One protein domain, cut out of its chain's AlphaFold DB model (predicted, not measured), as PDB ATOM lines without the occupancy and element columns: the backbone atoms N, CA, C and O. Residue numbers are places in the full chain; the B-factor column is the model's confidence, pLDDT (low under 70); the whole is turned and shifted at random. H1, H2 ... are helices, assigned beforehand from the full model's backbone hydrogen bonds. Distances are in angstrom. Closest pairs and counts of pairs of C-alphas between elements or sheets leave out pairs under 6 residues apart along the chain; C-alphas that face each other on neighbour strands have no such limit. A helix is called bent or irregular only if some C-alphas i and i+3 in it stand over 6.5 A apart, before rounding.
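This is residues 152 to 229 of the 500 residues of an uncharacterized protein of Nanoarchaeota archaeon (UniProt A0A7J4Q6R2). A small compact head of three short helices, H1, H2 and H3, has one long helix, H4, extending from it as an arm, and residues 204 to 229 of H4 stick out free of the head. In the head H1 and H2 form a helical hairpin, and H3 packs on both at about a right angle. The printed part has 78 residues with four named helices, in the order H1, H2, H3, H4 along the chain, and no named strand; the class is all helix. The whole is extended, with a radius of gyration of the C-alphas of 18.7 A and spans of 58 by 24 by 16 A, the arm making the length.

The longest helix, H4, residues 195 to 229, touches no helix. It is close to but not clearly touching H3, residues 180 to 189, about perpendicular at 79 degrees; the closest C-alphas are those of Thr 184 and Tyr 195, 7.5 A apart. H4 is also close to but not clearly touching H1, residues 152 to 161, at a steep tilt of 50 degrees, the same way, with the C-alphas of Ala 160 and Tyr 195 closest at 7.8 A. H2, residues 167 to 175, and H4 are only just apart, their closest C-alphas 8.3 A from each other. H2 and H3 touch, about perpendicular at 85 degrees, with the C-alphas of Leu 167 and Ser 180 closest at 5.0 A. H1 and H3 touch, about perpendicular at 90 degrees; their closest C-alphas, those of Leu 157 and Leu 187, are 6.4 A apart. H1 and H2, the hairpin, touch at a steep tilt of 43 degrees, opposite ways, closest at the C-alphas of Ile 156 and Ile 170, 6.8 A apart. The helix packing is mostly crossed: of these three touching pairs, 0 are at a shallow tilt. In H1, H3 and H4 every O i to N i+4 pair is within hydrogen-bond range; in H2 3 of 5 are.

H4 runs 49.4 A from C-alpha 195 at (178.521, 205.550, 248.537) to C-alpha 229 at (158.189, 236.538, 215.952). H1 begins at C-alpha 152, at (196.129, 208.355, 246.620), and is 14.4 A long. H2 measures 13.9 A and is irregular: C-alphas 171 and 174 are 8.5 A apart. H3 measures 14.2 A.

The two C-alphas farthest apart, those of Gly 189 and Lys 229, are 59.9 A from each other. Without residues 204 to 229, the body of 52 residues spans 28 by 20 by 17 A, with a radius of gyration of 9.8 A. The printed part has no cut, and its three links, H1 to H2, H2 to H3 and H3 to H4, are tight. The mean pLDDT of the printed part is 78.4; residue 175 and residues 207 to 217 are under 70.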
ATOM      1  N   ARG A 152     197.090 209.081 247.433       70.50
ATOM      2  CA  ARG A 152     196.129 208.355 246.620       70.50
ATOM      3  C   ARG A 152     194.787 208.081 247.317       70.50
ATOM      4  O   ARG A 152     193.761 208.278 246.680       70.50
ATOM      5  N   ASP A 153     194.755 207.668 248.582       77.25
ATOM      6  CA  ASP A 153     193.503 207.415 249.320       77.25
ATOM      7  C   ASP A 153     192.755 208.717 249.643       77.25
ATOM      8  O   ASP A 153     191.528 208.764 249.550       77.25
ATOM      9  N   ALA A 154     193.490 209.795 249.939       76.31
ATOM     10  CA  ALA A 154     192.918 211.135 250.084       76.31
ATOM     11  C   ALA A 154     192.318 211.641 248.758       76.31
ATOM     12  O   ALA A 154     191.195 212.141 248.738       76.31
ATOM     13  N   SER A 155     193.019 211.433 247.638       80.75
ATOM     14  CA  SER A 155     192.514 211.758 246.296       80.75
ATOM     15  C   SER A 155     191.239 210.975 245.943       80.75
ATOM     16  O   SER A 155     190.263 211.547 245.458       80.75
ATOM     17  N   ILE A 156     191.189 209.677 246.270       83.12
ATOM     18  CA  ILE A 156     189.993 208.834 246.096       83.12
ATOM     19  C   ILE A 156     188.807 209.373 246.909       83.12
ATOM     20  O   ILE A 156     187.677 209.371 246.418       83.12
ATOM     21  N   LEU A 157     189.047 209.837 248.139       84.06
ATOM     22  CA  LEU A 157     188.005 210.412 248.987       84.06
ATOM     23  C   LEU A 157     187.460 211.727 248.413       84.06
ATOM     24  O   LEU A 157     186.242 211.894 248.346       84.06
ATOM     25  N   GLU A 158     188.333 212.642 247.990       84.00
ATOM     26  CA  GLU A 158     187.918 213.915 247.388       84.00
ATOM     27  C   GLU A 158     187.111 213.697 246.106       84.00
ATOM     28  O   GLU A 158     186.050 214.292 245.920       84.00
ATOM     29  N   GLU A 159     187.520 212.753 245.259       84.50
ATOM     30  CA  GLU A 159     186.749 212.392 244.070       84.50
ATOM     31  C   GLU A 159     185.395 211.775 244.411       84.50
ATOM     32  O   GLU A 159     184.382 212.120 243.796       84.50
ATOM     33  N   ALA A 160     185.345 210.897 245.412       84.19
ATOM     34  CA  ALA A 160     184.105 210.280 245.860       84.19
ATOM     35  C   ALA A 160     183.111 211.306 246.434       84.19
ATOM     36  O   ALA A 160     181.906 211.179 246.208       84.19
ATOM     37  N   LYS A 161     183.585 212.357 247.116       83.31
ATOM     38  CA  LYS A 161     182.726 213.440 247.630       83.31
ATOM     39  C   LYS A 161     181.983 214.188 246.520       83.31
ATOM     40  O   LYS A 161     180.889 214.687 246.766       83.31
ATOM     41  N   THR A 162     182.529 214.225 245.302       80.94
ATOM     42  CA  THR A 162     181.863 214.872 244.156       80.94
ATOM     43  C   THR A 162     180.693 214.066 243.588       80.94
ATOM     44  O   THR A 162     179.913 214.604 242.809       80.94
ATOM     45  N   PHE A 163     180.594 212.766 243.905       82.31
ATOM     46  CA  PHE A 163     179.609 211.811 243.364       82.31
ATOM     47  C   PHE A 163     179.536 211.694 241.831       82.31
ATOM     48  O   PHE A 163     178.725 210.925 241.300       82.31
ATOM     49  N   ARG A 164     180.411 212.392 241.101       79.44
ATOM     50  CA  ARG A 164     180.429 212.451 239.637       79.44
ATOM     51  C   ARG A 164     180.739 211.085 239.024       79.44
ATOM     52  O   ARG A 164     180.100 210.687 238.053       79.44
ATOM     53  N   PHE A 165     181.633 210.326 239.652       83.44
ATOM     54  CA  PHE A 165     182.180 209.086 239.102       83.44
ATOM     55  C   PHE A 165     181.601 207.819 239.755       83.44
ATOM     56  O   PHE A 165     181.202 207.821 240.922       83.44
ATOM     57  N   THR A 166     181.503 206.713 239.016       86.69
ATOM     58  CA  THR A 166     181.220 205.391 239.606       86.69
ATOM     59  C   THR A 166     182.408 204.937 240.461       86.69
ATOM     60  O   THR A 166     183.520 205.436 240.324       86.69
ATOM     61  N   LEU A 167     182.195 203.958 241.346       86.62
ATOM     62  CA  LEU A 167     183.314 203.332 242.063       86.62
ATOM     63  C   LEU A 167     184.305 202.661 241.097       86.62
ATOM     64  O   LEU A 167     185.487 202.591 241.393       86.62
ATOM     65  N   GLU A 168     183.824 202.180 239.953       85.25
ATOM     66  CA  GLU A 168     184.649 201.556 238.912       85.25
ATOM     67  C   GLU A 168     185.499 202.608 238.196       85.25
ATOM     68  O   GLU A 168     186.705 202.428 238.050       85.25
ATOM     69  N   GLU A 169     184.902 203.751 237.857       86.00
ATOM     70  CA  GLU A 169     185.601 204.895 237.266       86.00
ATOM     71  C   GLU A 169     186.664 205.452 238.213       86.00
ATOM     72  O   GLU A 169     187.802 205.622 237.796       86.00
ATOM     73  N   ILE A 170     186.349 205.659 239.499       86.12
ATOM     74  CA  ILE A 170     187.339 206.085 240.513       86.12
ATOM     75  C   ILE A 170     188.475 205.055 240.635       86.12
ATOM     76  O   ILE A 170     189.622 205.407 240.913       86.12
ATOM     77  N   GLY A 171     188.161 203.775 240.416       82.31
ATOM     78  CA  GLY A 171     189.117 202.671 240.468       82.31
ATOM     79  C   GLY A 171     190.070 202.628 239.292       82.31
ATOM     80  O   GLY A 171     191.225 202.248 239.472       82.31
ATOM     81  N   GLN A 172     189.614 203.044 238.117       83.31
ATOM     82  CA  GLN A 172     190.403 203.051 236.886       83.31
ATOM     83  C   GLN A 172     191.080 204.397 236.607       83.31
ATOM     84  O   GLN A 172     192.057 204.452 235.860       83.31
ATOM     85  N   LYS A 173     190.599 205.478 237.222       79.88
ATOM     86  CA  LYS A 173     191.139 206.825 237.045       79.88
ATOM     87  C   LYS A 173     192.601 206.900 237.485       79.88
ATOM     88  O   LYS A 173     192.992 206.277 238.470       79.88
ATOM     89  N   ASP A 174     193.408 207.648 236.738       75.50
ATOM     90  CA  ASP A 174     194.843 207.864 236.977       75.50
ATOM     91  C   ASP A 174     195.656 206.567 237.160       75.50
ATOM     92  O   ASP A 174     196.572 206.501 237.978       75.50
ATOM     93  N   GLY A 175     195.283 205.495 236.449       68.88
ATOM     94  CA  GLY A 175     196.002 204.218 236.490       68.88
ATOM     95  C   GLY A 175     195.929 203.500 237.843       68.88
ATOM     96  O   GLY A 175     196.760 202.640 238.135       68.88
ATOM     97  N   ARG A 176     194.952 203.840 238.694       73.62
ATOM     98  CA  ARG A 176     194.835 203.276 240.047       73.62
ATOM     99  C   ARG A 176     194.553 201.764 240.018       73.62
ATOM    100  O   ARG A 176     195.009 201.062 240.913       73.62
ATOM    101  N   ASN A 177     193.858 201.226 239.019       79.62
ATOM    102  CA  ASN A 177     193.536 199.793 238.920       79.62
ATOM    103  C   ASN A 177     192.981 199.190 240.231       79.62
ATOM    104  O   ASN A 177     193.367 198.100 240.653       79.62
ATOM    105  N   LEU A 178     192.097 199.919 240.916       80.62
ATOM    106  CA  LEU A 178     191.444 199.456 242.141       80.62
ATOM    107  C   LEU A 178     190.065 198.887 241.840       80.62
ATOM    108  O   LEU A 178     189.310 199.426 241.036       80.62
ATOM    109  N   THR A 179     189.704 197.823 242.551       85.81
ATOM    110  CA  THR A 179     188.348 197.278 242.490       85.81
ATOM    111  C   THR A 179     187.367 198.154 243.270       85.81
ATOM    112  O   THR A 179     187.717 198.803 244.261       85.81
ATOM    113  N   SER A 180     186.091 198.110 242.889       82.88
ATOM    114  CA  SER A 180     185.004 198.826 243.574       82.88
ATOM    115  C   SER A 180     184.896 198.443 245.054       82.88
ATOM    116  O   SER A 180     184.560 199.276 245.897       82.88
ATOM    117  N   GLN A 181     185.206 197.184 245.387       83.56
ATOM    118  CA  GLN A 181     185.280 196.703 246.769       83.56
ATOM    119  C   GLN A 181     186.410 197.389 247.535       83.56
ATOM    120  O   GLN A 181     186.197 197.841 248.660       83.56
ATOM    121  N   ARG A 182     187.587 197.529 246.914       82.75
ATOM    122  CA  ARG A 182     188.734 198.192 247.535       82.75
ATOM    123  C   ARG A 182     188.465 199.673 247.790       82.75
ATOM    124  O   ARG A 182     188.772 200.160 248.871       82.75
ATOM    125  N   ILE A 183     187.814 200.363 246.858       83.06
ATOM    126  CA  ILE A 183     187.399 201.760 247.062       83.06
ATOM    127  C   ILE A 183     186.348 201.865 248.160       83.06
ATOM    128  O   ILE A 183     186.427 202.755 248.997       83.06
ATOM    129  N   THR A 184     185.394 200.935 248.215       84.50
ATOM    130  CA  THR A 184     184.388 200.919 249.288       84.50
ATOM    131  C   THR A 184     185.046 200.795 250.663       84.50
ATOM    132  O   THR A 184     184.661 201.515 251.577       84.50
ATOM    133  N   GLN A 185     186.067 199.944 250.799       82.38
ATOM    134  CA  GLN A 185     186.843 199.815 252.037       82.38
ATOM    135  C   GLN A 185     187.594 201.105 252.391       82.38
ATOM    136  O   GLN A 185     187.585 201.506 253.552       82.38
ATOM    137  N   ILE A 186     188.212 201.768 251.405       82.81
ATOM    138  CA  ILE A 186     188.897 203.058 251.602       82.81
ATOM    139  C   ILE A 186     187.897 204.104 252.107       82.81
ATOM    140  O   ILE A 186     188.113 204.718 253.146       82.81
ATOM    141  N   LEU A 187     186.756 204.249 251.428       82.19
ATOM    142  CA  LEU A 187     185.704 205.199 251.791       82.19
ATOM    143  C   LEU A 187     185.101 204.915 253.174       82.19
ATOM    144  O   LEU A 187     184.886 205.847 253.944       82.19
ATOM    145  N   GLN A 188     184.889 203.644 253.525       81.00
ATOM    146  CA  GLN A 188     184.474 203.239 254.874       81.00
ATOM    147  C   GLN A 188     185.511 203.624 255.934       81.00
ATOM    148  O   GLN A 188     185.130 204.086 257.006       81.00
ATOM    149  N   GLY A 189     186.804 203.502 255.619       77.31
ATOM    150  CA  GLY A 189     187.899 203.950 256.485       77.31
ATOM    151  C   GLY A 189     187.850 205.445 256.819       77.31
ATOM    152  O   GLY A 189     188.300 205.839 257.889       77.31
ATOM    153  N   PHE A 190     187.233 206.257 255.956       73.88
ATOM    154  CA  PHE A 190     187.002 207.692 256.165       73.88
ATOM    155  C   PHE A 190     185.590 208.031 256.682       73.88
ATOM    156  O   PHE A 190     185.178 209.190 256.641       73.88
ATOM    157  N   GLY A 191     184.805 207.043 257.128       73.12
ATOM    158  CA  GLY A 191     183.422 207.255 257.583       73.12
ATOM    159  C   GLY A 191     182.430 207.577 256.455       73.12
ATOM    160  O   GLY A 191     181.301 208.006 256.706       73.12
ATOM    161  N   PHE A 192     182.820 207.370 255.195       73.38
ATOM    162  CA  PHE A 192     181.981 207.597 254.022       73.38
ATOM    163  C   PHE A 192     181.210 206.325 253.648       73.38
ATOM    164  O   PHE A 192     181.474 205.645 252.653       73.38
ATOM    165  N   GLU A 193     180.235 205.978 254.484       77.44
ATOM    166  CA  GLU A 193     179.415 204.785 254.294       77.44
ATOM    167  C   GLU A 193     178.357 204.961 253.193       77.44
ATOM    168  O   GLU A 193     177.809 206.043 252.966       77.44
ATOM    169  N   ASN A 194     178.005 203.850 252.538       82.31
ATOM    170  CA  ASN A 194     176.897 203.768 251.581       82.31
ATOM    171  C   ASN A 194     177.024 204.695 250.351       82.31
ATOM    172  O   ASN A 194     176.027 205.257 249.889       82.31
ATOM    173  N   TYR A 195     178.226 204.782 249.762       81.62
ATOM    174  CA  TYR A 195     178.521 205.550 248.537       81.62
ATOM    175  C   TYR A 195     177.458 205.395 247.438       81.62
ATOM    176  O   TYR A 195     176.951 206.382 246.914       81.62
ATOM    177  N   LYS A 196     177.064 204.151 247.119       80.31
ATOM    178  CA  LYS A 196     176.071 203.865 246.066       80.31
ATOM    179  C   LYS A 196     174.721 204.543 246.327       80.31
ATOM    180  O   LYS A 196     174.102 205.045 245.393       80.31
ATOM    181  N   LYS A 197     174.277 204.575 247.588       83.69
ATOM    182  CA  LYS A 197     173.015 205.212 247.984       83.69
ATOM    183  C   LYS A 197     173.120 206.732 247.872       83.69
ATOM    184  O   LYS A 197     172.295 207.335 247.196       83.69
ATOM    185  N   ARG A 198     174.172 207.323 248.448       81.31
ATOM    186  CA  ARG A 198     174.404 208.776 248.400       81.31
ATOM    187  C   ARG A 198     174.583 209.290 246.966       81.31
ATOM    188  O   ARG A 198     173.989 210.297 246.604       81.31
ATOM    189  N   ARG A 199     175.289 208.546 246.107       80.50
ATOM    190  CA  ARG A 199     175.403 208.857 244.672       80.50
ATOM    191  C   ARG A 199     174.064 208.765 243.943       80.50
ATOM    192  O   ARG A 199     173.781 209.581 243.076       80.50
ATOM    193  N   SER A 200     173.230 207.779 244.275       82.56
ATOM    194  CA  SER A 200     171.880 207.683 243.706       82.56
ATOM    195  C   SER A 200     171.013 208.883 244.099       82.56
ATOM    196  O   SER A 200     170.276 209.396 243.262       82.56
ATOM    197  N   GLU A 201     171.112 209.345 245.345       82.69
ATOM    198  CA  GLU A 201     170.417 210.541 245.837       82.69
ATOM    199  C   GLU A 201     170.927 211.814 245.145       82.69
ATOM    200  O   GLU A 201     170.114 212.581 244.634       82.69
ATOM    201  N   TYR A 202     172.246 211.970 245.014       79.94
ATOM    202  CA  TYR A 202     172.876 213.063 244.265       79.94
ATOM    203  C   TYR A 202     172.469 213.081 242.785       79.94
ATOM    204  O   TYR A 202     172.072 214.109 242.253       79.94
ATOM    205  N   ASN A 203     172.479 211.935 242.100       75.62
ATOM    206  CA  ASN A 203     172.060 211.881 240.696       75.62
ATOM    207  C   ASN A 203     170.577 212.238 240.526       75.62
ATOM    208  O   ASN A 203     170.196 212.828 239.516       75.62
ATOM    209  N   LYS A 204     169.730 211.904 241.507       75.44
ATOM    210  CA  LYS A 204     168.322 212.318 241.507       75.44
ATOM    211  C   LYS A 204     168.171 213.825 241.713       75.44
ATOM    212  O   LYS A 204     167.338 214.417 241.031       75.44
ATOM    213  N   SER A 205     168.944 214.441 242.613       73.38
ATOM    214  CA  SER A 205     168.915 215.899 242.803       73.38
ATOM    215  C   SER A 205     169.463 216.628 241.579       73.38
ATOM    216  O   SER A 205     168.785 217.509 241.064       73.38
ATOM    217  N   LEU A 206     170.591 216.178 241.023       70.38
ATOM    218  CA  LEU A 206     171.188 216.742 239.811       70.38
ATOM    219  C   LEU A 206     170.237 216.644 238.610       70.38
ATOM    220  O   LEU A 206     170.076 217.599 237.860       70.38
ATOM    221  N   HIS A 207     169.547 215.511 238.438       68.44
ATOM    222  CA  HIS A 207     168.534 215.375 237.389       68.44
ATOM    223  C   HIS A 207     167.355 216.337 237.614       68.44
ATOM    224  O   HIS A 207     166.778 216.844 236.649       68.44
ATOM    225  N   LYS A 208     166.964 216.584 238.869       69.94
ATOM    226  CA  LYS A 208     165.897 217.536 239.196       69.94
ATOM    227  C   LYS A 208     166.323 218.972 238.873       69.94
ATOM    228  O   LYS A 208     165.606 219.636 238.136       69.94
ATOM    229  N   GLU A 209     167.497 219.394 239.331       65.56
ATOM    230  CA  GLU A 209     168.070 220.721 239.056       65.56
ATOM    231  C   GLU A 209     168.280 220.946 237.557       65.56
ATOM    232  O   GLU A 209     167.877 221.970 237.017       65.56
ATOM    233  N   HIS A 210     168.819 219.953 236.842       68.12
ATOM    234  CA  HIS A 210     168.970 220.022 235.390       68.12
ATOM    235  C   HIS A 210     167.614 220.163 234.689       68.12
ATOM    236  O   HIS A 210     167.475 220.932 233.742       68.12
ATOM    237  N   LYS A 211     166.584 219.444 235.150       65.94
ATOM    238  CA  LYS A 211     165.228 219.562 234.598       65.94
ATOM    239  C   LYS A 211     164.624 220.946 234.859       65.94
ATOM    240  O   LYS A 211     163.940 221.468 233.985       65.94
ATOM    241  N   GLU A 212     164.874 221.526 236.030       68.00
ATOM    242  CA  GLU A 212     164.447 222.886 236.377       68.00
ATOM    243  C   GLU A 212     165.160 223.930 235.505       68.00
ATOM    244  O   GLU A 212     164.488 224.742 234.875       68.00
ATOM    245  N   LEU A 213     166.486 223.843 235.363       66.56
ATOM    246  CA  LEU A 213     167.289 224.704 234.482       66.56
ATOM    247  C   LEU A 213     166.849 224.618 233.018       66.56
ATOM    248  O   LEU A 213     166.661 225.643 232.367       66.56
ATOM    249  N   VAL A 214     166.635 223.405 232.501       67.62
ATOM    250  CA  VAL A 214     166.104 223.198 231.147       67.62
ATOM    251  C   VAL A 214     164.725 223.840 231.005       67.62
ATOM    252  O   VAL A 214     164.462 224.468 229.984       67.62
ATOM    253  N   GLY A 215     163.864 223.743 232.021       69.19
ATOM    254  CA  GLY A 215     162.565 224.416 232.034       69.19
ATOM    255  C   GLY A 215     162.681 225.943 231.980       69.19
ATOM    256  O   GLY A 215     161.993 226.573 231.179       69.19
ATOM    257  N   VAL A 216     163.585 226.532 232.772       65.94
ATOM    258  CA  VAL A 216     163.858 227.982 232.771       65.94
ATOM    259  C   VAL A 216     164.373 228.442 231.407       65.94
ATOM    260  O   VAL A 216     163.864 229.418 230.862       65.94
ATOM    261  N   LEU A 217     165.327 227.720 230.816       66.25
ATOM    262  CA  LEU A 217     165.858 228.041 229.489       66.25
ATOM    263  C   LEU A 217     164.789 227.912 228.400       66.25
ATOM    264  O   LEU A 217     164.656 228.799 227.564       66.25
ATOM    265  N   GLN A 218     163.994 226.838 228.419       75.75
ATOM    266  CA  GLN A 218     162.887 226.652 227.476       75.75
ATOM    267  C   GLN A 218     161.867 227.788 227.559       75.75
ATOM    268  O   GLN A 218     161.372 228.227 226.523       75.75
ATOM    269  N   GLN A 219     161.569 228.271 228.768       75.12
ATOM    270  CA  GLN A 219     160.670 229.403 228.966       75.12
ATOM    271  C   GLN A 219     161.296 230.712 228.467       75.12
ATOM    272  O   GLN A 219     160.650 231.425 227.712       75.12
ATOM    273  N   TYR A 220     162.569 230.968 228.776       72.88
ATOM    274  CA  TYR A 220     163.299 232.132 228.267       72.88
ATOM    275  C   TYR A 220     163.299 232.202 226.730       72.88
ATOM    276  O   TYR A 220     162.982 233.240 226.153       72.88
ATOM    277  N   TYR A 221     163.603 231.094 226.044       74.81
ATOM    278  CA  TYR A 221     163.548 231.046 224.578       74.81
ATOM    279  C   TYR A 221     162.126 231.205 224.041       74.81
ATOM    280  O   TYR A 221     161.934 231.830 223.001       74.81
ATOM    281  N   PHE A 222     161.128 230.663 224.739       80.94
ATOM    282  CA  PHE A 222     159.732 230.839 224.367       80.94
ATOM    283  C   PHE A 222     159.307 232.311 224.444       80.94
ATOM    284  O   PHE A 222     158.754 232.818 223.471       80.94
ATOM    285  N   ASP A 223     159.617 232.999 225.542       73.38
ATOM    286  CA  ASP A 223     159.299 234.419 225.733       73.38
ATOM    287  C   ASP A 223     160.010 235.283 224.686       73.38
ATOM    288  O   ASP A 223     159.384 236.100 224.012       73.38
ATOM    289  N   ARG A 224     161.287 234.994 224.422       80.75
ATOM    290  CA  ARG A 224     162.043 235.634 223.343       80.75
ATOM    291  C   ARG A 224     161.409 235.416 221.963       80.75
ATOM    292  O   ARG A 224     161.331 236.342 221.162       80.75
ATOM    293  N   HIS A 225     160.929 234.208 221.664       82.81
ATOM    294  CA  HIS A 225     160.230 233.939 220.404       82.81
ATOM    295  C   HIS A 225     158.898 234.689 220.290       82.81
ATOM    296  O   HIS A 225     158.519 235.052 219.174       82.81
ATOM    297  N   ILE A 226     158.202 234.941 221.406       79.12
ATOM    298  CA  ILE A 226     157.000 235.785 221.418       79.12
ATOM    299  C   ILE A 226     157.368 237.211 221.006       79.12
ATOM    300  O   ILE A 226     156.695 237.771 220.143       79.12
ATOM    301  N   GLU A 227     158.427 237.775 221.587       82.44
ATOM    302  CA  GLU A 227     158.876 239.143 221.302       82.44
ATOM    303  C   GLU A 227     159.371 239.309 219.858       82.44
ATOM    304  O   GLU A 227     159.004 240.268 219.185       82.44
ATOM    305  N   GLU A 228     160.170 238.363 219.357       87.31
ATOM    306  CA  GLU A 228     160.801 238.476 218.036       87.31
ATOM    307  C   GLU A 228     159.857 238.129 216.873       87.31
ATOM    308  O   GLU A 228     159.990 238.685 215.782       87.31
ATOM    309  N   LYS A 229     158.953 237.156 217.058       86.62
ATOM    310  CA  LYS A 229     158.189 236.538 215.952       86.62
ATOM    311  C   LYS A 229     156.698 236.362 216.234       86.62
ATOM    312  O   LYS A 229     155.962 235.914 215.360       86.62
TER     313      LYS A 229